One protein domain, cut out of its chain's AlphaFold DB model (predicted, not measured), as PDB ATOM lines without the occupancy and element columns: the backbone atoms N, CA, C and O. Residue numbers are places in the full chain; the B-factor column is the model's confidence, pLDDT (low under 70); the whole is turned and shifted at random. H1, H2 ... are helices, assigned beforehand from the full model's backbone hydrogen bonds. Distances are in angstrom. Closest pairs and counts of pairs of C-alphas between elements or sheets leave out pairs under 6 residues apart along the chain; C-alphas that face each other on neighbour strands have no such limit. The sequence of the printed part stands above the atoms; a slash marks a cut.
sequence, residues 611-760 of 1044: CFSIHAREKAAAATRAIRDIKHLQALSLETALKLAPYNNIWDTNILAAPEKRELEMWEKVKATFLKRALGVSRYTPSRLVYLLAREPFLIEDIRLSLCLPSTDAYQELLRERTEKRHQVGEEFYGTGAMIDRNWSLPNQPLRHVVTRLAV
ATOM      1  N   CYS A 611      35.989 -58.710  34.482       70.88
ATOM      2  CA  CYS A 611      37.188 -58.050  33.954       70.88
ATOM      3  C   CYS A 611      37.435 -58.449  32.496       70.88
ATOM      4  O   CYS A 611      37.532 -59.635  32.174       70.88
ATOM      5  N   PHE A 612      37.604 -57.445  31.632       76.44
ATOM      6  CA  PHE A 612      37.769 -57.607  30.184       76.44
ATOM      7  C   PHE A 612      39.165 -57.180  29.690       76.44
ATOM      8  O   PHE A 612      39.377 -56.964  28.497       76.44
ATOM      9  N   SER A 613      40.165 -57.142  30.577       78.00
ATOM     10  CA  SER A 613      41.518 -56.607  30.319       78.00
ATOM     11  C   SER A 613      42.344 -57.305  29.234       78.00
ATOM     12  O   SER A 613      43.389 -56.789  28.818       78.00
ATOM     13  N   ILE A 614      41.903 -58.473  28.761       82.94
ATOM     14  CA  ILE A 614      42.437 -59.160  27.575       82.94
ATOM     15  C   ILE A 614      41.715 -58.650  26.326       82.94
ATOM     16  O   ILE A 614      42.387 -58.193  25.406       82.94
ATOM     17  N   HIS A 615      40.382 -58.604  26.322       82.31
ATOM     18  CA  HIS A 615      39.595 -58.030  25.229       82.31
ATOM     19  C   HIS A 615      39.960 -56.558  24.954       82.31
ATOM     20  O   HIS A 615      40.288 -56.196  23.823       82.31
ATOM     21  N   ALA A 616      40.040 -55.728  26.000       79.50
ATOM     22  CA  ALA A 616      40.477 -54.332  25.922       79.50
ATOM     23  C   ALA A 616      41.880 -54.181  25.293       79.50
ATOM     24  O   ALA A 616      42.161 -53.203  24.596       79.50
ATOM     25  N   ARG A 617      42.764 -55.164  25.517       84.81
ATOM     26  CA  ARG A 617      44.133 -55.222  24.982       84.81
ATOM     27  C   ARG A 617      44.164 -55.713  23.539       84.81
ATOM     28  O   ARG A 617      44.922 -55.170  22.739       84.81
ATOM     29  N   GLU A 618      43.337 -56.693  23.185       84.19
ATOM     30  CA  GLU A 618      43.156 -57.138  21.803       84.19
ATOM     31  C   GLU A 618      42.611 -56.012  20.921       84.19
ATOM     32  O   GLU A 618      43.179 -55.759  19.857       84.19
ATOM     33  N   LYS A 619      41.570 -55.305  21.381       82.50
ATOM     34  CA  LYS A 619      40.978 -54.136  20.716       82.50
ATOM     35  C   LYS A 619      42.000 -53.005  20.552       82.50
ATOM     36  O   LYS A 619      42.238 -52.555  19.430       82.50
ATOM     37  N   ALA A 620      42.706 -52.617  21.620       83.44
ATOM     38  CA  ALA A 620      43.775 -51.613  21.551       83.44
ATOM     39  C   ALA A 620      44.917 -52.015  20.592       83.44
ATOM     40  O   ALA A 620      45.427 -51.184  19.833       83.44
ATOM     41  N   ALA A 621      45.299 -53.296  20.569       83.12
ATOM     42  CA  ALA A 621      46.294 -53.821  19.637       83.12
ATOM     43  C   ALA A 621      45.777 -53.881  18.187       83.12
ATOM     44  O   ALA A 621      46.550 -53.629  17.262       83.12
ATOM     45  N   ALA A 622      44.493 -54.178  17.971       79.06
ATOM     46  CA  ALA A 622      43.850 -54.160  16.659       79.06
ATOM     47  C   ALA A 622      43.784 -52.741  16.087       79.06
ATOM     48  O   ALA A 622      44.257 -52.526  14.972       79.06
ATOM     49  N   ALA A 623      43.333 -51.762  16.876       81.62
ATOM     50  CA  ALA A 623      43.387 -50.351  16.502       81.62
ATOM     51  C   ALA A 623      44.830 -49.907  16.210       81.62
ATOM     52  O   ALA A 623      45.093 -49.314  15.169       81.62
ATOM     53  N   THR A 624      45.809 -50.287  17.041       83.19
ATOM     54  CA  THR A 624      47.235 -49.974  16.802       83.19
ATOM     55  C   THR A 624      47.785 -50.597  15.505       83.19
ATOM     56  O   THR A 624      48.667 -50.008  14.871       83.19
ATOM     57  N   ARG A 625      47.268 -51.758  15.071       79.69
ATOM     58  CA  ARG A 625      47.558 -52.332  13.742       79.69
ATOM     59  C   ARG A 625      46.870 -51.540  12.628       79.69
ATOM     60  O   ARG A 625      47.562 -51.110  11.720       79.69
ATOM     61  N   ALA A 626      45.582 -51.223  12.751       77.31
ATOM     62  CA  ALA A 626      44.875 -50.392  11.772       77.31
ATOM     63  C   ALA A 626      45.544 -49.012  11.576       77.31
ATOM     64  O   ALA A 626      45.757 -48.588  10.442       77.31
ATOM     65  N   ILE A 627      46.012 -48.359  12.653       81.44
ATOM     66  CA  ILE A 627      46.846 -47.140  12.572       81.44
ATOM     67  C   ILE A 627      48.103 -47.389  11.732       81.44
ATOM     68  O   ILE A 627      48.550 -46.493  11.012       81.44
ATOM     69  N   ARG A 628      48.729 -48.571  11.850       77.25
ATOM     70  CA  ARG A 628      49.948 -48.915  11.105       77.25
ATOM     71  C   ARG A 628      49.704 -48.870   9.598       77.25
ATOM     72  O   ARG A 628      50.550 -48.312   8.890       77.25
ATOM     73  N   ASP A 629      48.560 -49.374   9.160       73.88
ATOM     74  CA  ASP A 629      48.274 -49.665   7.758       73.88
ATOM     75  C   ASP A 629      47.845 -48.431   6.941       73.88
ATOM     76  O   ASP A 629      48.075 -48.405   5.731       73.88
ATOM     77  N   ILE A 630      47.341 -47.364   7.586       72.12
ATOM     78  CA  ILE A 630      46.963 -46.098   6.920       72.12
ATOM     79  C   ILE A 630      48.199 -45.408   6.317       72.12
ATOM     80  O   ILE A 630      48.990 -44.748   7.008       72.12
ATOM     81  N   LYS A 631      48.395 -45.552   5.005       68.25
ATOM     82  CA  LYS A 631      49.499 -44.912   4.275       68.25
ATOM     83  C   LYS A 631      49.296 -43.395   4.192       68.25
ATOM     84  O   LYS A 631      48.187 -42.904   4.329       68.25
ATOM     85  N   HIS A 632      50.393 -42.655   4.023       70.62
ATOM     86  CA  HIS A 632      50.401 -41.202   3.773       70.62
ATOM     87  C   HIS A 632      49.567 -40.320   4.740       70.62
ATOM     88  O   HIS A 632      49.266 -39.180   4.416       70.62
ATOM     89  N   LEU A 633      49.307 -40.774   5.979       77.19
ATOM     90  CA  LEU A 633      48.564 -40.042   7.032       77.19
ATOM     91  C   LEU A 633      49.067 -38.602   7.317       77.19
ATOM     92  O   LEU A 633      48.350 -37.793   7.889       77.19
ATOM     93  N   GLN A 634      50.304 -38.282   6.930       77.06
ATOM     94  CA  GLN A 634      50.929 -36.956   7.076       77.06
ATOM     95  C   GLN A 634      50.602 -35.985   5.929       77.06
ATOM     96  O   GLN A 634      50.899 -34.802   6.052       77.06
ATOM     97  N   ALA A 635      50.035 -36.486   4.830       73.69
ATOM     98  CA  ALA A 635      49.617 -35.717   3.661       73.69
ATOM     99  C   ALA A 635      48.103 -35.426   3.666       73.69
ATOM    100  O   ALA A 635      47.679 -34.411   3.131       73.69
ATOM    101  N   LEU A 636      47.290 -36.247   4.340       79.88
ATOM    102  CA  LEU A 636      45.897 -35.902   4.655       79.88
ATOM    103  C   LEU A 636      45.839 -34.645   5.537       79.88
ATOM    104  O   LEU A 636      46.754 -34.408   6.337       79.88
ATOM    105  N   SER A 637      44.761 -33.860   5.445       83.44
ATOM    106  CA  SER A 637      44.498 -32.795   6.425       83.44
ATOM    107  C   SER A 637      44.388 -33.392   7.837       83.44
ATOM    108  O   SER A 637      44.088 -34.580   7.996       83.44
ATOM    109  N   LEU A 638      44.644 -32.597   8.877       86.38
ATOM    110  CA  LEU A 638      44.506 -33.073  10.256       86.38
ATOM    111  C   LEU A 638      43.059 -33.495  10.563       86.38
ATOM    112  O   LEU A 638      42.851 -34.524  11.193       86.38
ATOM    113  N   GLU A 639      42.071 -32.755  10.061       85.62
ATOM    114  CA  GLU A 639      40.645 -33.058  10.222       85.62
ATOM    115  C   GLU A 639      40.244 -34.365   9.514       85.62
ATOM    116  O   GLU A 639      39.630 -35.245  10.116       85.62
ATOM    117  N   THR A 640      40.657 -34.551   8.255       79.56
ATOM    118  CA  THR A 640      40.432 -35.793   7.496       79.56
ATOM    119  C   THR A 640      41.134 -36.977   8.162       79.56
ATOM    120  O   THR A 640      40.582 -38.072   8.209       79.56
ATOM    121  N   ALA A 641      42.327 -36.767   8.730       83.00
ATOM    122  CA  ALA A 641      43.004 -37.781   9.529       83.00
ATOM    123  C   ALA A 641      42.207 -38.127  10.801       83.00
ATOM    124  O   ALA A 641      42.016 -39.304  11.081       83.00
ATOM    125  N   LEU A 642      41.692 -37.146  11.547       85.69
ATOM    126  CA  LEU A 642      40.873 -37.386  12.744       85.69
ATOM    127  C   LEU A 642      39.590 -38.170  12.422       85.69
ATOM    128  O   LEU A 642      39.291 -39.147  13.104       85.69
ATOM    129  N   LYS A 643      38.914 -37.853  11.309       81.06
ATOM    130  CA  LYS A 643      37.778 -38.639  10.777       81.06
ATOM    131  C   LYS A 643      38.148 -40.084  10.398       81.06
ATOM    132  O   LYS A 643      37.263 -40.922  10.252       81.06
ATOM    133  N   LEU A 644      39.440 -40.394  10.261       75.06
ATOM    134  CA  LEU A 644      39.976 -41.727   9.957       75.06
ATOM    135  C   LEU A 644      40.558 -42.464  11.165       75.06
ATOM    136  O   LEU A 644      41.188 -43.510  10.997       75.06
ATOM    137  N   ALA A 645      40.355 -41.944  12.374       76.94
ATOM    138  CA  ALA A 645      40.814 -42.546  13.614       76.94
ATOM    139  C   ALA A 645      40.248 -43.968  13.834       76.94
ATOM    140  O   ALA A 645      39.088 -44.128  14.214       76.94
ATOM    141  N   PRO A 646      41.062 -45.039  13.729       72.56
ATOM    142  CA  PRO A 646      40.585 -46.395  13.995       72.56
ATOM    143  C   PRO A 646      40.504 -46.693  15.504       72.56
ATOM    144  O   PRO A 646      40.215 -47.825  15.889       72.56
ATOM    145  N   TYR A 647      40.798 -45.707  16.366       71.75
ATOM    146  CA  TYR A 647      40.652 -45.847  17.813       71.75
ATOM    147  C   TYR A 647      39.189 -45.836  18.272       71.75
ATOM    148  O   TYR A 647      38.915 -46.382  19.335       71.75
ATOM    149  N   ASN A 648      38.254 -45.355  17.445       65.19
ATOM    150  CA  ASN A 648      36.815 -45.394  17.735       65.19
ATOM    151  C   ASN A 648      36.267 -46.829  17.889       65.19
ATOM    152  O   ASN A 648      35.232 -47.040  18.504       65.19
ATOM    153  N   ASN A 649      37.004 -47.829  17.391       65.56
ATOM    154  CA  ASN A 649      36.663 -49.250  17.490       65.56
ATOM    155  C   ASN A 649      37.381 -49.970  18.657       65.56
ATOM    156  O   ASN A 649      37.455 -51.201  18.666       65.56
ATOM    157  N   ILE A 650      37.986 -49.234  19.603       68.56
ATOM    158  CA  ILE A 650      38.672 -49.820  20.774       68.56
ATOM    159  C   ILE A 650      37.677 -50.266  21.846       68.56
ATOM    160  O   ILE A 650      37.918 -51.264  22.527       68.56
ATOM    161  N   TRP A 651      36.576 -49.538  21.992       64.69
ATOM    162  CA  TRP A 651      35.503 -49.875  22.912       64.69
ATOM    163  C   TRP A 651      34.428 -50.728  22.232       64.69
ATOM    164  O   TRP A 651      34.530 -51.106  21.059       64.69
ATOM    165  N   ASP A 652      33.433 -51.101  23.021       61.34
ATOM    166  CA  ASP A 652      32.215 -51.782  22.607       61.34
ATOM    167  C   ASP A 652      31.132 -51.355  23.603       61.34
ATOM    168  O   ASP A 652      31.401 -51.329  24.808       61.34
ATOM    169  N   THR A 653      29.947 -50.973  23.127       51.31
ATOM    170  CA  THR A 653      28.888 -50.375  23.968       51.31
ATOM    171  C   THR A 653      28.414 -51.322  25.069       51.31
ATOM    172  O   THR A 653      28.015 -50.879  26.141       51.31
ATOM    173  N   ASN A 654      28.503 -52.632  24.823       50.06
ATOM    174  CA  ASN A 654      27.790 -53.655  25.588       50.06
ATOM    175  C   ASN A 654      28.658 -54.362  26.653       50.06
ATOM    176  O   ASN A 654      28.208 -55.335  27.252       50.06
ATOM    177  N   ILE A 655      29.917 -53.946  26.858       55.25
ATOM    178  CA  ILE A 655      30.922 -54.742  27.602       55.25
ATOM    179  C   ILE A 655      31.262 -54.184  28.996       55.25
ATOM    180  O   ILE A 655      31.752 -54.918  29.856       55.25
ATOM    181  N   LEU A 656      31.059 -52.887  29.243       52.66
ATOM    182  CA  LEU A 656      31.735 -52.212  30.355       52.66
ATOM    183  C   LEU A 656      30.959 -52.196  31.676       52.66
ATOM    184  O   LEU A 656      30.344 -51.206  32.063       52.66
ATOM    185  N   ALA A 657      31.212 -53.239  32.470       54.94
ATOM    186  CA  ALA A 657      31.587 -52.992  33.861       54.94
ATOM    187  C   ALA A 657      32.749 -51.970  33.912       54.94
ATOM    188  O   ALA A 657      33.602 -51.951  33.021       54.94
ATOM    189  N   ALA A 658      32.769 -51.112  34.937       63.12
ATOM    190  CA  ALA A 658      33.678 -49.964  35.043       63.12
ATOM    191  C   ALA A 658      35.158 -50.315  34.733       63.12
ATOM    192  O   ALA A 658      35.743 -51.118  35.462       63.12
ATOM    193  N   PRO A 659      35.784 -49.718  33.695       72.44
ATOM    194  CA  PRO A 659      37.148 -50.063  33.292       72.44
ATOM    195  C   PRO A 659      38.194 -49.601  34.316       72.44
ATOM    196  O   PRO A 659      38.109 -48.502  34.873       72.44
ATOM    197  N   GLU A 660      39.231 -50.414  34.517       79.06
ATOM    198  CA  GLU A 660      40.340 -50.089  35.412       79.06
ATOM    199  C   GLU A 660      41.207 -48.954  34.836       79.06
ATOM    200  O   GLU A 660      41.437 -48.853  33.625       79.06
ATOM    201  N   LYS A 661      41.823 -48.151  35.719       85.69
ATOM    202  CA  LYS A 661      42.746 -47.052  35.360       85.69
ATOM    203  C   LYS A 661      43.811 -47.483  34.344       85.69
ATOM    204  O   LYS A 661      44.167 -46.722  33.447       85.69
ATOM    205  N   ARG A 662      44.302 -48.724  34.467       84.31
ATOM    206  CA  ARG A 662      45.320 -49.345  33.600       84.31
ATOM    207  C   ARG A 662      44.830 -49.608  32.169       84.31
ATOM    208  O   ARG A 662      45.640 -49.597  31.240       84.31
ATOM    209  N   GLU A 663      43.538 -49.854  31.988       82.25
ATOM    210  CA  GLU A 663      42.904 -50.095  30.687       82.25
ATOM    211  C   GLU A 663      42.672 -48.766  29.964       82.25
ATOM    212  O   GLU A 663      43.109 -48.600  28.825       82.25
ATOM    213  N   LEU A 664      42.138 -47.773  30.679       85.19
ATOM    214  CA  LEU A 664      42.024 -46.388  30.214       85.19
ATOM    215  C   LEU A 664      43.403 -45.806  29.820       85.19
ATOM    216  O   LEU A 664      43.582 -45.255  28.733       85.19
ATOM    217  N   GLU A 665      44.429 -46.037  30.648       88.94
ATOM    218  CA  GLU A 665      45.845 -45.744  30.369       88.94
ATOM    219  C   GLU A 665      46.366 -46.379  29.068       88.94
ATOM    220  O   GLU A 665      47.287 -45.842  28.446       88.94
ATOM    221  N   MET A 666      45.866 -47.560  28.702       88.44
ATOM    222  CA  MET A 666      46.265 -48.299  27.504       88.44
ATOM    223  C   MET A 666      45.554 -47.755  26.263       88.44
ATOM    224  O   MET A 666      46.200 -47.612  25.225       88.44
ATOM    225  N   TRP A 667      44.274 -47.403  26.373       86.38
ATOM    226  CA  TRP A 667      43.500 -46.785  25.294       86.38
ATOM    227  C   TRP A 667      44.034 -45.390  24.943       86.38
ATOM    228  O   TRP A 667      44.293 -45.122  23.768       86.38
ATOM    229  N   GLU A 668      44.360 -44.561  25.942       90.25
ATOM    230  CA  GLU A 668      45.033 -43.260  25.760       90.25
ATOM    231  C   GLU A 668      46.280 -43.339  24.870       90.25
ATOM    232  O   GLU A 668      46.533 -42.494  24.006       90.25
ATOM    233  N   LYS A 669      47.080 -44.395  25.056       90.31
ATOM    234  CA  LYS A 669      48.317 -44.600  24.295       90.31
ATOM    235  C   LYS A 669      48.037 -44.856  22.808       90.31
ATOM    236  O   LYS A 669      48.948 -44.651  22.004       90.31
ATOM    237  N   VAL A 670      46.811 -45.219  22.416       90.62
ATOM    238  CA  VAL A 670      46.418 -45.438  21.015       90.62
ATOM    239  C   VAL A 670      46.067 -44.127  20.299       90.62
ATOM    240  O   VAL A 670      46.699 -43.852  19.276       90.62
ATOM    241  N   LYS A 671      45.184 -43.262  20.838       91.56
ATOM    242  CA  LYS A 671      44.928 -41.916  20.258       91.56
ATOM    243  C   LYS A 671      46.208 -41.083  20.230       91.56
ATOM    244  O   LYS A 671      46.594 -40.582  19.174       91.56
ATOM    245  N   ALA A 672      46.983 -41.079  21.317       92.00
ATOM    246  CA  ALA A 672      48.296 -40.437  21.334       92.00
ATOM    247  C   ALA A 672      49.271 -40.994  20.270       92.00
ATOM    248  O   ALA A 672      50.075 -40.239  19.722       92.00
ATOM    249  N   THR A 673      49.224 -42.294  19.948       90.50
ATOM    250  CA  THR A 673      50.055 -42.894  18.881       90.50
ATOM    251  C   THR A 673      49.561 -42.520  17.482       90.50
ATOM    252  O   THR A 673      50.386 -42.290  16.593       90.50
ATOM    253  N   PHE A 674      48.245 -42.402  17.287       91.94
ATOM    254  CA  PHE A 674      47.653 -41.917  16.042       91.94
ATOM    255  C   PHE A 674      48.085 -40.479  15.737       91.94
ATOM    256  O   PHE A 674      48.723 -40.225  14.710       91.94
ATOM    257  N   LEU A 675      47.826 -39.559  16.672       91.88
ATOM    258  CA  LEU A 675      48.118 -38.136  16.509       91.88
ATOM    259  C   LEU A 675      49.619 -37.894  16.262       91.88
ATOM    260  O   LEU A 675      49.986 -37.147  15.356       91.88
ATOM    261  N   LYS A 676      50.514 -38.610  16.968       91.19
ATOM    262  CA  LYS A 676      51.974 -38.550  16.726       91.19
ATOM    263  C   LYS A 676      52.348 -38.828  15.273       91.19
ATOM    264  O   LYS A 676      53.257 -38.193  14.736       91.19
ATOM    265  N   ARG A 677      51.662 -39.781  14.634       88.25
ATOM    266  CA  ARG A 677      51.906 -40.149  13.238       88.25
ATOM    267  C   ARG A 677      51.323 -39.118  12.276       88.25
ATOM    268  O   ARG A 677      52.039 -38.767  11.341       88.25
ATOM    269  N   ALA A 678      50.100 -38.632  12.504       88.00
ATOM    270  CA  ALA A 678      49.445 -37.618  11.668       88.00
ATOM    271  C   ALA A 678      50.205 -36.275  11.658       88.00
ATOM    272  O   ALA A 678      50.404 -35.673  10.601       88.00
ATOM    273  N   LEU A 679      50.731 -35.865  12.818       88.25
ATOM    274  CA  LEU A 679      51.577 -34.675  12.973       88.25
ATOM    275  C   LEU A 679      53.028 -34.873  12.481       88.25
ATOM    276  O   LEU A 679      53.770 -33.903  12.366       88.25
ATOM    277  N   GLY A 680      53.468 -36.106  12.198       83.94
ATOM    278  CA  GLY A 680      54.828 -36.400  11.709       83.94
ATOM    279  C   GLY A 680      55.954 -36.324  12.757       83.94
ATOM    280  O   GLY A 680      57.138 -36.288  12.392       83.94
ATOM    281  N   VAL A 681      55.606 -36.309  14.046       86.38
ATOM    282  CA  VAL A 681      56.534 -36.150  15.183       86.38
ATOM    283  C   VAL A 681      57.139 -37.493  15.639       86.38
ATOM    284  O   VAL A 681      57.036 -38.515  14.955       86.38
ATOM    285  N   SER A 682      57.865 -37.513  16.762       83.44
ATOM    286  CA  SER A 682      58.523 -38.725  17.268       83.44
ATOM    287  C   SER A 682      57.549 -39.637  18.021       83.44
ATOM    288  O   SER A 682      56.678 -39.166  18.752       83.44
ATOM    289  N   ARG A 683      57.753 -40.964  17.962       83.00
ATOM    290  CA  ARG A 683      57.024 -41.906  18.841       83.00
ATOM    291  C   ARG A 683      57.240 -41.587  20.330       83.00
ATOM    292  O   ARG A 683      56.331 -41.758  21.140       83.00
ATOM    293  N   TYR A 684      58.419 -41.053  20.653       84.38
ATOM    294  CA  TYR A 684      58.851 -40.664  21.997       84.38
ATOM    295  C   TYR A 684      58.364 -39.273  22.444       84.38
ATOM    296  O   TYR A 684      58.581 -38.903  23.593       84.38
ATOM    297  N   THR A 685      57.701 -38.499  21.576       86.94
ATOM    298  CA  THR A 685      57.157 -37.180  21.938       86.94
ATOM    299  C   THR A 685      56.184 -37.291  23.131       86.94
ATOM    300  O   THR A 685      55.345 -38.200  23.131       86.94
ATOM    301  N   PRO A 686      56.238 -36.397  24.139       89.62
ATOM    302  CA  PRO A 686      55.272 -36.384  25.241       89.62
ATOM    303  C   PRO A 686      53.841 -36.166  24.733       89.62
ATOM    304  O   PRO A 686      53.572 -35.166  24.072       89.62
ATOM    305  N   SER A 687      52.915 -37.079  25.050       91.81
ATOM    306  CA  SER A 687      51.562 -37.096  24.463       91.81
ATOM    307  C   SER A 687      50.788 -35.784  24.643       91.81
ATOM    308  O   SER A 687      50.074 -35.381  23.734       91.81
ATOM    309  N   ARG A 688      50.990 -35.071  25.760       91.38
ATOM    310  CA  ARG A 688      50.382 -33.755  26.036       91.38
ATOM    311  C   ARG A 688      50.582 -32.723  24.916       91.38
ATOM    312  O   ARG A 688      49.632 -32.054  24.535       91.38
ATOM    313  N   LEU A 689      51.788 -32.646  24.346       91.56
ATOM    314  CA  LEU A 689      52.123 -31.682  23.288       91.56
ATOM    315  C   LEU A 689      51.427 -32.051  21.974       91.56
ATOM    316  O   LEU A 689      51.149 -31.195  21.147       91.56
ATOM    317  N   VAL A 690      51.146 -33.343  21.794       92.56
ATOM    318  CA  VAL A 690      50.494 -33.910  20.612       92.56
ATOM    319  C   VAL A 690      48.992 -33.616  20.640       92.56
ATOM    320  O   VAL A 690      48.448 -33.207  19.622       92.56
ATOM    321  N   TYR A 691      48.347 -33.760  21.804       93.25
ATOM    322  CA  TYR A 691      46.954 -33.350  22.015       93.25
ATOM    323  C   TYR A 691      46.780 -31.832  21.844       93.25
ATOM    324  O   TYR A 691      45.906 -31.402  21.093       93.25
ATOM    325  N   LEU A 692      47.667 -31.019  22.436       92.31
ATOM    326  CA  LEU A 692      47.651 -29.558  22.269       92.31
ATOM    327  C   LEU A 692      47.863 -29.120  20.807       92.31
ATOM    328  O   LEU A 692      47.081 -28.318  20.306       92.31
ATOM    329  N   LEU A 693      48.855 -29.679  20.098       90.62
ATOM    330  CA  LEU A 693      49.060 -29.394  18.668       90.62
ATOM    331  C   LEU A 693      47.887 -29.854  17.803       90.62
ATOM    332  O   LEU A 693      47.585 -29.211  16.801       90.62
ATOM    333  N   ALA A 694      47.218 -30.952  18.152       90.94
ATOM    334  CA  ALA A 694      46.019 -31.355  17.432       90.94
ATOM    335  C   ALA A 694      44.849 -30.376  17.688       90.94
ATOM    336  O   ALA A 694      44.142 -30.026  16.741       90.94
ATOM    337  N   ARG A 695      44.767 -29.830  18.914       91.19
ATOM    338  CA  ARG A 695      43.590 -29.213  19.562       91.19
ATOM    339  C   ARG A 695      42.509 -30.247  19.918       91.19
ATOM    340  O   ARG A 695      41.322 -29.986  19.790       91.19
ATOM    341  N   GLU A 696      42.951 -31.414  20.385       91.31
ATOM    342  CA  GLU A 696      42.108 -32.578  20.697       91.31
ATOM    343  C   GLU A 696      41.940 -32.805  22.216       91.31
ATOM    344  O   GLU A 696      42.919 -32.640  22.957       91.31
ATOM    345  N   PRO A 697      40.760 -33.263  22.682       90.94
ATOM    346  CA  PRO A 697      40.573 -33.816  24.029       90.94
ATOM    347  C   PRO A 697      41.247 -35.193  24.179       90.94
ATOM    348  O   PRO A 697      41.671 -35.813  23.193       90.94
ATOM    349  N   PHE A 698      41.348 -35.691  25.412       91.88
ATOM    350  CA  PHE A 698      41.832 -37.041  25.696       91.88
ATOM    351  C   PHE A 698      40.810 -38.099  25.235       91.88
ATOM    352  O   PHE A 698      39.601 -37.880  25.269       91.88
ATOM    353  N   LEU A 699      41.283 -39.280  24.825       88.94
ATOM    354  CA  LEU A 699      40.417 -40.355  24.326       88.94
ATOM    355  C   LEU A 699      39.433 -40.850  25.391       88.94
ATOM    356  O   LEU A 699      38.320 -41.247  25.070       88.94
ATOM    357  N   ILE A 700      39.831 -40.836  26.663       87.50
ATOM    358  CA  ILE A 700      38.929 -41.202  27.763       87.50
ATOM    359  C   ILE A 700      37.741 -40.238  27.880       87.50
ATOM    360  O   ILE A 700      36.650 -40.677  28.240       87.50
ATOM    361  N   GLU A 701      37.927 -38.960  27.537       89.12
ATOM    362  CA  GLU A 701      36.855 -37.960  27.501       89.12
ATOM    363  C   GLU A 701      35.923 -38.245  26.317       89.12
ATOM    364  O   GLU A 701      34.714 -38.348  26.522       89.12
ATOM    365  N   ASP A 702      36.479 -38.493  25.119       86.56
ATOM    366  CA  ASP A 702      35.714 -38.906  23.927       86.56
ATOM    367  C   ASP A 702      34.850 -40.142  24.211       86.56
ATOM    368  O   ASP A 702      33.658 -40.159  23.910       86.56
ATOM    369  N   ILE A 703      35.442 -41.182  24.809       79.88
ATOM    370  CA  ILE A 703      34.766 -42.443  25.143       79.88
ATOM    371  C   ILE A 703      33.648 -42.195  26.154       79.88
ATOM    372  O   ILE A 703      32.546 -42.705  25.978       79.88
ATOM    373  N   ARG A 704      33.900 -41.404  27.207       81.69
ATOM    374  CA  ARG A 704      32.879 -41.137  28.227       81.69
ATOM    375  C   ARG A 704      31.708 -40.337  27.657       81.69
ATOM    376  O   ARG A 704      30.566 -40.655  27.968       81.69
ATOM    377  N   LEU A 705      31.985 -39.329  26.828       82.12
ATOM    378  CA  LEU A 705      30.967 -38.461  26.230       82.12
ATOM    379  C   LEU A 705      30.166 -39.174  25.131       82.12
ATOM    380  O   LEU A 705      28.942 -39.138  25.164       82.12
ATOM    381  N   SER A 706      30.828 -39.871  24.202       75.62
ATOM    382  CA  SER A 706      30.159 -40.569  23.085       75.62
ATOM    383  C   SER A 706      29.319 -41.782  23.502       75.62
ATOM    384  O   SER A 706      28.503 -42.251  22.713       75.62
ATOM    385  N   LEU A 707      29.511 -42.284  24.726       70.69
ATOM    386  CA  LEU A 707      28.787 -43.425  25.296       70.69
ATOM    387  C   LEU A 707      27.929 -43.066  26.523       70.69
ATOM    388  O   LEU A 707      27.355 -43.966  27.133       70.69
ATOM    389  N   CYS A 708      27.895 -41.794  26.937       73.31
ATOM    390  CA  CYS A 708      27.253 -41.339  28.179       73.31
ATOM    391  C   CYS A 708      27.661 -42.139  29.442       73.31
ATOM    392  O   CYS A 708      26.848 -42.354  30.341       73.31
ATOM    393  N   LEU A 709      28.918 -42.599  29.525       73.94
ATOM    394  CA  LEU A 709      29.376 -43.451  30.631       73.94
ATOM    395  C   LEU A 709      29.463 -42.688  31.969       73.94
ATOM    396  O   LEU A 709      29.877 -41.523  31.993       73.94
ATOM    397  N   PRO A 710      29.176 -43.354  33.105       73.62
ATOM    398  CA  PRO A 710      29.313 -42.756  34.425       73.62
ATOM    399  C   PRO A 710      30.769 -42.389  34.748       73.62
ATOM    400  O   PRO A 710      31.730 -43.021  34.303       73.62
ATOM    401  N   SER A 711      30.934 -41.357  35.573       81.62
ATOM    402  CA  SER A 711      32.236 -40.895  36.055       81.62
ATOM    403  C   SER A 711      32.775 -41.812  37.156       81.62
ATOM    404  O   SER A 711      32.354 -41.697  38.301       81.62
ATOM    405  N   THR A 712      33.734 -42.681  36.835       84.75
ATOM    406  CA  THR A 712      34.391 -43.572  37.810       84.75
ATOM    407  C   THR A 712      35.628 -42.926  38.445       84.75
ATOM    408  O   THR A 712      36.263 -42.060  37.836       84.75
ATOM    409  N   ASP A 713      36.038 -43.383  39.632       86.44
ATOM    410  CA  ASP A 713      37.260 -42.891  40.297       86.44
ATOM    411  C   ASP A 713      38.508 -43.123  39.434       86.44
ATOM    412  O   ASP A 713      39.339 -42.235  39.264       86.44
ATOM    413  N   ALA A 714      38.591 -44.298  38.803       86.00
ATOM    414  CA  ALA A 714      39.658 -44.663  37.873       86.00
ATOM    415  C   ALA A 714      39.733 -43.740  36.640       86.00
ATOM    416  O   ALA A 714      40.824 -43.505  36.113       86.00
ATOM    417  N   TYR A 715      38.590 -43.209  36.187       88.19
ATOM    418  CA  TYR A 715      38.529 -42.176  35.154       88.19
ATOM    419  C   TYR A 715      38.994 -40.820  35.702       88.19
ATOM    420  O   TYR A 715      39.854 -40.189  35.090       88.19
ATOM    421  N   GLN A 716      38.476 -40.383  36.856       91.12
ATOM    422  CA  GLN A 716      38.782 -39.065  37.426       91.12
ATOM    423  C   GLN A 716      40.250 -38.925  37.837       91.12
ATOM    424  O   GLN A 716      40.893 -37.923  37.529       91.12
ATOM    425  N   GLU A 717      40.821 -39.953  38.467       92.62
ATOM    426  CA  GLU A 717      42.232 -39.978  38.851       92.62
ATOM    427  C   GLU A 717      43.147 -39.892  37.616       92.62
ATOM    428  O   GLU A 717      44.127 -39.142  37.608       92.62
ATOM    429  N   LEU A 718      42.802 -40.611  36.540       91.75
ATOM    430  CA  LEU A 718      43.541 -40.553  35.281       91.75
ATOM    431  C   LEU A 718      43.377 -39.201  34.577       91.75
ATOM    432  O   LEU A 718      44.366 -38.661  34.082       91.75
ATOM    433  N   LEU A 719      42.164 -38.646  34.530       93.06
ATOM    434  CA  LEU A 719      41.901 -37.340  33.929       93.06
ATOM    435  C   LEU A 719      42.698 -36.248  34.650       93.06
ATOM    436  O   LEU A 719      43.427 -35.504  33.995       93.06
ATOM    437  N   ARG A 720      42.653 -36.218  35.989       93.44
ATOM    438  CA  ARG A 720      43.452 -35.302  36.816       93.44
ATOM    439  C   ARG A 720      44.941 -35.415  36.488       93.44
ATOM    440  O   ARG A 720      45.557 -34.413  36.132       93.44
ATOM    441  N   GLU A 721      45.500 -36.627  36.490       93.69
ATOM    442  CA  GLU A 721      46.900 -36.862  36.111       93.69
ATOM    443  C   GLU A 721      47.253 -36.330  34.710       93.69
ATOM    444  O   GLU A 721      48.379 -35.881  34.475       93.69
ATOM    445  N   ARG A 722      46.342 -36.446  33.735       93.12
ATOM    446  CA  ARG A 722      46.563 -35.997  32.351       93.12
ATOM    447  C   ARG A 722      46.463 -34.476  32.230       93.12
ATOM    448  O   ARG A 722      47.287 -33.886  31.528       93.12
ATOM    449  N   THR A 723      45.538 -33.859  32.956       91.88
ATOM    450  CA  THR A 723      45.340 -32.406  33.032       91.88
ATOM    451  C   THR A 723      46.485 -31.715  33.773       91.88
ATOM    452  O   THR A 723      47.096 -30.811  33.211       91.88
ATOM    453  N   GLU A 724      46.916 -32.207  34.939       93.31
ATOM    454  CA  GLU A 724      48.139 -31.741  35.623       93.31
ATOM    455  C   GLU A 724      49.351 -31.770  34.680       93.31
ATOM    456  O   GLU A 724      50.084 -30.790  34.525       93.31
ATOM    457  N   LYS A 725      49.526 -32.881  33.954       89.88
ATOM    458  CA  LYS A 725      50.611 -33.029  32.976       89.88
ATOM    459  C   LYS A 725      50.448 -32.101  31.770       89.88
ATOM    460  O   LYS A 725      51.467 -31.839  31.137       89.88
ATOM    461  N   ARG A 726      49.241 -31.609  31.451       89.12
ATOM    462  CA  ARG A 726      48.945 -30.608  30.401       89.12
ATOM    463  C   ARG A 726      49.259 -29.179  30.859       89.12
ATOM    464  O   ARG A 726      49.784 -28.428  30.047       89.12
ATOM    465  N   HIS A 727      49.042 -28.840  32.133       88.19
ATOM    466  CA  HIS A 727      49.480 -27.559  32.710       88.19
ATOM    467  C   HIS A 727      51.014 -27.446  32.810       88.19
ATOM    468  O   HIS A 727      51.562 -26.360  32.684       88.19
ATOM    469  N   GLN A 728      51.739 -28.568  32.916       87.62
ATOM    470  CA  GLN A 728      53.213 -28.635  32.836       87.62
ATOM    471  C   GLN A 728      53.780 -28.428  31.404       87.62
ATOM    472  O   GLN A 728      54.704 -29.137  30.975       87.62
ATOM    473  N   VAL A 729      53.211 -27.505  30.626       87.12
ATOM    474  CA  VAL A 729      53.666 -27.122  29.280       87.12
ATOM    475  C   VAL A 729      53.997 -25.635  29.298       87.12
ATOM    476  O   VAL A 729      53.095 -24.811  29.375       87.12
ATOM    477  N   GLY A 730      55.294 -25.318  29.247       82.62
ATOM    478  CA  GLY A 730      55.791 -23.943  29.326       82.62
ATOM    479  C   GLY A 730      55.322 -23.061  28.168       82.62
ATOM    480  O   GLY A 730      55.146 -23.534  27.042       82.62
ATOM    481  N   GLU A 731      55.151 -21.778  28.465       85.38
ATOM    482  CA  GLU A 731      54.475 -20.779  27.628       85.38
ATOM    483  C   GLU A 731      55.094 -20.621  26.234       85.38
ATOM    484  O   GLU A 731      54.358 -20.529  25.251       85.38
ATOM    485  N   GLU A 732      56.426 -20.731  26.122       82.88
ATOM    486  CA  GLU A 732      57.165 -20.725  24.848       82.88
ATOM    487  C   GLU A 732      56.544 -21.647  23.780       82.88
ATOM    488  O   GLU A 732      56.577 -21.333  22.595       82.88
ATOM    489  N   PHE A 733      55.961 -22.787  24.182       87.44
ATOM    490  CA  PHE A 733      55.300 -23.730  23.275       87.44
ATOM    491  C   PHE A 733      54.093 -23.116  22.549       87.44
ATOM    492  O   PHE A 733      53.904 -23.372  21.357       87.44
ATOM    493  N   TYR A 734      53.300 -22.293  23.235       86.50
ATOM    494  CA  TYR A 734      52.130 -21.625  22.659       86.50
ATOM    495  C   TYR A 734      52.534 -20.483  21.715       86.50
ATOM    496  O   TYR A 734      51.846 -20.252  20.725       86.50
ATOM    497  N   GLY A 735      53.695 -19.858  21.946       81.88
ATOM    498  CA  GLY A 735      54.320 -18.902  21.024       81.88
ATOM    499  C   GLY A 735      54.994 -19.531  19.794       81.88
ATOM    500  O   GLY A 735      55.547 -18.814  18.962       81.88
ATOM    501  N   THR A 736      54.981 -20.860  19.634       86.38
ATOM    502  CA  THR A 736      55.579 -21.495  18.447       86.38
ATOM    503  C   THR A 736      54.727 -21.268  17.198       86.38
ATOM    504  O   THR A 736      53.499 -21.339  17.232       86.38
ATOM    505  N   GLY A 737      55.376 -21.110  16.038       82.12
ATOM    506  CA  GLY A 737      54.683 -20.902  14.757       82.12
ATOM    507  C   GLY A 737      53.694 -22.010  14.352       82.12
ATOM    508  O   GLY A 737      52.852 -21.771  13.500       82.12
ATOM    509  N   ALA A 738      53.746 -23.196  14.975       86.56
ATOM    510  CA  ALA A 738      52.765 -24.270  14.769       86.56
ATOM    511  C   ALA A 738      51.465 -24.101  15.585       86.56
ATOM    512  O   ALA A 738      50.461 -24.756  15.297       86.56
ATOM    513  N   MET A 739      51.502 -23.288  16.641       86.81
ATOM    514  CA  MET A 739      50.349 -22.957  17.480       86.81
ATOM    515  C   MET A 739      49.662 -21.674  16.994       86.81
ATOM    516  O   MET A 739      48.429 -21.615  17.031       86.81
ATOM    517  N   ILE A 740      50.462 -20.721  16.488       85.06
ATOM    518  CA  ILE A 740      50.028 -19.468  15.851       85.06
ATOM    519  C   ILE A 740      49.426 -19.750  14.464       85.06
ATOM    520  O   ILE A 740      48.226 -19.572  14.277       85.06
ATOM    521  N   ASP A 741      50.221 -20.246  13.506       85.31
ATOM    522  CA  ASP A 741      49.720 -20.621  12.179       85.31
ATOM    523  C   ASP A 741      49.251 -22.087  12.165       85.31
ATOM    524  O   ASP A 741      49.911 -22.994  12.682       85.31
ATOM    525  N   ARG A 742      48.094 -22.331  11.542       86.75
ATOM    526  CA  ARG A 742      47.476 -23.650  11.344       86.75
ATOM    527  C   ARG A 742      47.581 -24.165   9.905       86.75
ATOM    528  O   ARG A 742      47.206 -25.317   9.683       86.75
ATOM    529  N   ASN A 743      48.132 -23.409   8.951       84.88
ATOM    530  CA  ASN A 743      48.270 -23.812   7.542       84.88
ATOM    531  C   ASN A 743      48.957 -25.179   7.361       84.88
ATOM    532  O   ASN A 743      48.568 -25.960   6.497       84.88
ATOM    533  N   TRP A 744      49.908 -25.544   8.229       82.94
ATOM    534  CA  TRP A 744      50.560 -26.865   8.217       82.94
ATOM    535  C   TRP A 744      49.587 -28.050   8.391       82.94
ATOM    536  O   TRP A 744      49.943 -29.185   8.063       82.94
ATOM    537  N   SER A 745      48.384 -27.815   8.931       84.62
ATOM    538  CA  SER A 745      47.347 -28.828   9.179       84.62
ATOM    539  C   SER A 745      46.452 -29.109   7.959       84.62
ATOM    540  O   SER A 745      45.778 -30.140   7.930       84.62
ATOM    541  N   LEU A 746      46.519 -28.263   6.921       80.56
ATOM    542  CA  LEU A 746      45.911 -28.465   5.598       80.56
ATOM    543  C   LEU A 746      46.539 -29.678   4.871       80.56
ATOM    544  O   LEU A 746      47.617 -30.137   5.273       80.56
ATOM    545  N   PRO A 747      45.894 -30.252   3.836       76.25
ATOM    546  CA  PRO A 747      46.455 -31.389   3.105       76.25
ATOM    547  C   PRO A 747      47.727 -31.023   2.316       76.25
ATOM    548  O   PRO A 747      48.008 -29.857   2.051       76.25
ATOM    549  N   ASN A 748      48.505 -32.047   1.956       69.81
ATOM    550  CA  ASN A 748      49.721 -32.004   1.134       69.81
ATOM    551  C   ASN A 748      50.809 -31.004   1.574       69.81
ATOM    552  O   ASN A 748      51.601 -30.545   0.760       69.81
ATOM    553  N   GLN A 749      50.911 -30.715   2.874       74.75
ATOM    554  CA  GLN A 749      51.894 -29.782   3.442       74.75
ATOM    555  C   GLN A 749      53.290 -30.426   3.622       74.75
ATOM    556  O   GLN A 749      53.514 -31.129   4.618       74.75
ATOM    557  N   PRO A 750      54.280 -30.184   2.732       66.12
ATOM    558  CA  PRO A 750      55.555 -30.914   2.753       66.12
ATOM    559  C   PRO A 750      56.380 -30.616   4.014       66.12
ATOM    560  O   PRO A 750      57.056 -31.498   4.558       66.12
ATOM    561  N   LEU A 751      56.284 -29.384   4.521       77.38
ATOM    562  CA  LEU A 751      57.007 -28.908   5.701       77.38
ATOM    563  C   LEU A 751      56.258 -29.130   7.024       77.38
ATOM    564  O   LEU A 751      56.821 -28.803   8.069       77.38
ATOM    565  N   ARG A 752      55.063 -29.760   7.034       81.19
ATOM    566  CA  ARG A 752      54.308 -30.075   8.272       81.19
ATOM    567  C   ARG A 752      55.210 -30.680   9.345       81.19
ATOM    568  O   ARG A 752      55.246 -30.217  10.478       81.19
ATOM    569  N   HIS A 753      55.980 -31.695   8.956       81.69
ATOM    570  CA  HIS A 753      56.877 -32.429   9.844       81.69
ATOM    571  C   HIS A 753      58.081 -31.617  10.353       81.69
ATOM    572  O   HIS A 753      58.749 -32.074  11.274       81.69
ATOM    573  N   VAL A 754      58.388 -30.461   9.757       83.12
ATOM    574  CA  VAL A 754      59.408 -29.519  10.245       83.12
ATOM    575  C   VAL A 754      58.778 -28.608  11.295       83.12
ATOM    576  O   VAL A 754      59.271 -28.528  12.417       83.12
ATOM    577  N   VAL A 755      57.628 -28.014  10.959       85.25
ATOM    578  CA  VAL A 755      56.855 -27.094  11.811       85.25
ATOM    579  C   VAL A 755      56.431 -27.761  13.127       85.25
ATOM    580  O   VAL A 755      56.741 -27.258  14.207       85.25
ATOM    581  N   THR A 756      55.824 -28.952  13.073       88.31
ATOM    582  CA  THR A 756      55.377 -29.673  14.282       88.31
ATOM    583  C   THR A 756      56.532 -30.158  15.164       88.31
ATOM    584  O   THR A 756      56.374 -30.287  16.376       88.31
ATOM    585  N   ARG A 757      57.715 -30.421  14.590       87.88
ATOM    586  CA  ARG A 757      58.915 -30.838  15.341       87.88
ATOM    587  C   ARG A 757      59.664 -29.671  15.960       87.88
ATOM    588  O   ARG A 757      60.164 -29.812  17.076       87.88
ATOM    589  N   LEU A 758      59.705 -28.533  15.267       87.19
ATOM    590  CA  LEU A 758      60.190 -27.281  15.830       87.19
ATOM    591  C   LEU A 758      59.365 -26.934  17.076       87.19
ATOM    592  O   LEU A 758      59.949 -26.743  18.134       87.19
ATOM    593  N   ALA A 759      58.033 -27.007  16.997       88.50
ATOM    594  CA  ALA A 759      57.165 -26.790  18.154       88.50
ATOM    595  C   ALA A 759      57.346 -27.831  19.280       88.50
ATOM    596  O   ALA A 759      57.377 -27.485  20.453       88.50
ATOM    597  N   VAL A 760      57.499 -29.120  18.952       87.25
ATOM    598  CA  VAL A 760      57.601 -30.186  19.968       87.25
ATOM    599  C   VAL A 760      58.939 -30.232  20.710       87.25
ATOM    600  O   VAL A 760      58.961 -30.654  21.867       87.25
TER     601      VAL A 760
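Overview. This is residues 611 to 760 of the 1044 residues of the protein "Diablo homolog, mitochondrial" of Blattella germanica (UniProt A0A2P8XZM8). The longest helix, H4, runs through the middle, with H1 side by side with it and H7 opening from its first residues as a V, in which H5 packs on both arms. H6 points away from H4, about perpendicular to it, with its first residue, Leu 699, closest to H4, while H3 packs on H1, H2 lies near the last residue of H4, and H8 and H9 pair at one end of the longest axis. The printed part has 150 residues with nine named helices, H1 to H9 along the chain, and no named strand: all helix. It is compact, with a radius of gyration of the C-alphas of 15.8 A, and spans 45 by 34 by 25 A.

Arrangement. The hub is H4, residues 661 to 678. H1, residues 615 to 629, touches it at a shallow tilt of 5 degrees, the same way; their closest C-alphas, of Ala 620 and Trp 667, are 6.1 A apart. H4 touches H7, residues 713 to 727, with residues 661 to 665 alone, at a steep tilt of 39 degrees; the closest C-alphas, of Lys 661 and Ala 714, are 4.6 A apart. H5, residues 687 to 694, touches H4, closest at C-alphas 672 and 687, 5.6 A. H6, residues 699 to 706, touches H4 about perpendicular, at 79 degrees, closest at C-alphas 668 and 699, 5.6 A. H3, residues 646 to 649, touches H1, closest at C-alphas 623 and 647, 5.4 A. H2, residues 638 to 642, is close to H4 but not clearly touching. H8, residues 737 to 740, touches H9, residues 752 to 760, closest at C-alphas 738 and 755, 5.8 A. Every O i to N i+4 pair is within hydrogen-bond range in H1, H2, H5 and H6, against 11 of 14 in H4, 10 of 11 in H7 and 4 of 5 in H9; H3 and H8 are too short for one.

Along the chain. H4 measures 26.4 A, H1 21.2 A and H7 21.0 A from first to last C-alpha. H1 begins at C-alpha 615 (39.595, -58.030, 25.229), and H9 ends at C-alpha 760 (57.601, -30.186, 19.968).

Size, cuts and confidence. The printed part has no cut; the links H3 to H4 and H8 to H9 are long. The pLDDT is under 70 at residues 631, 648 to 658, 748 and 750.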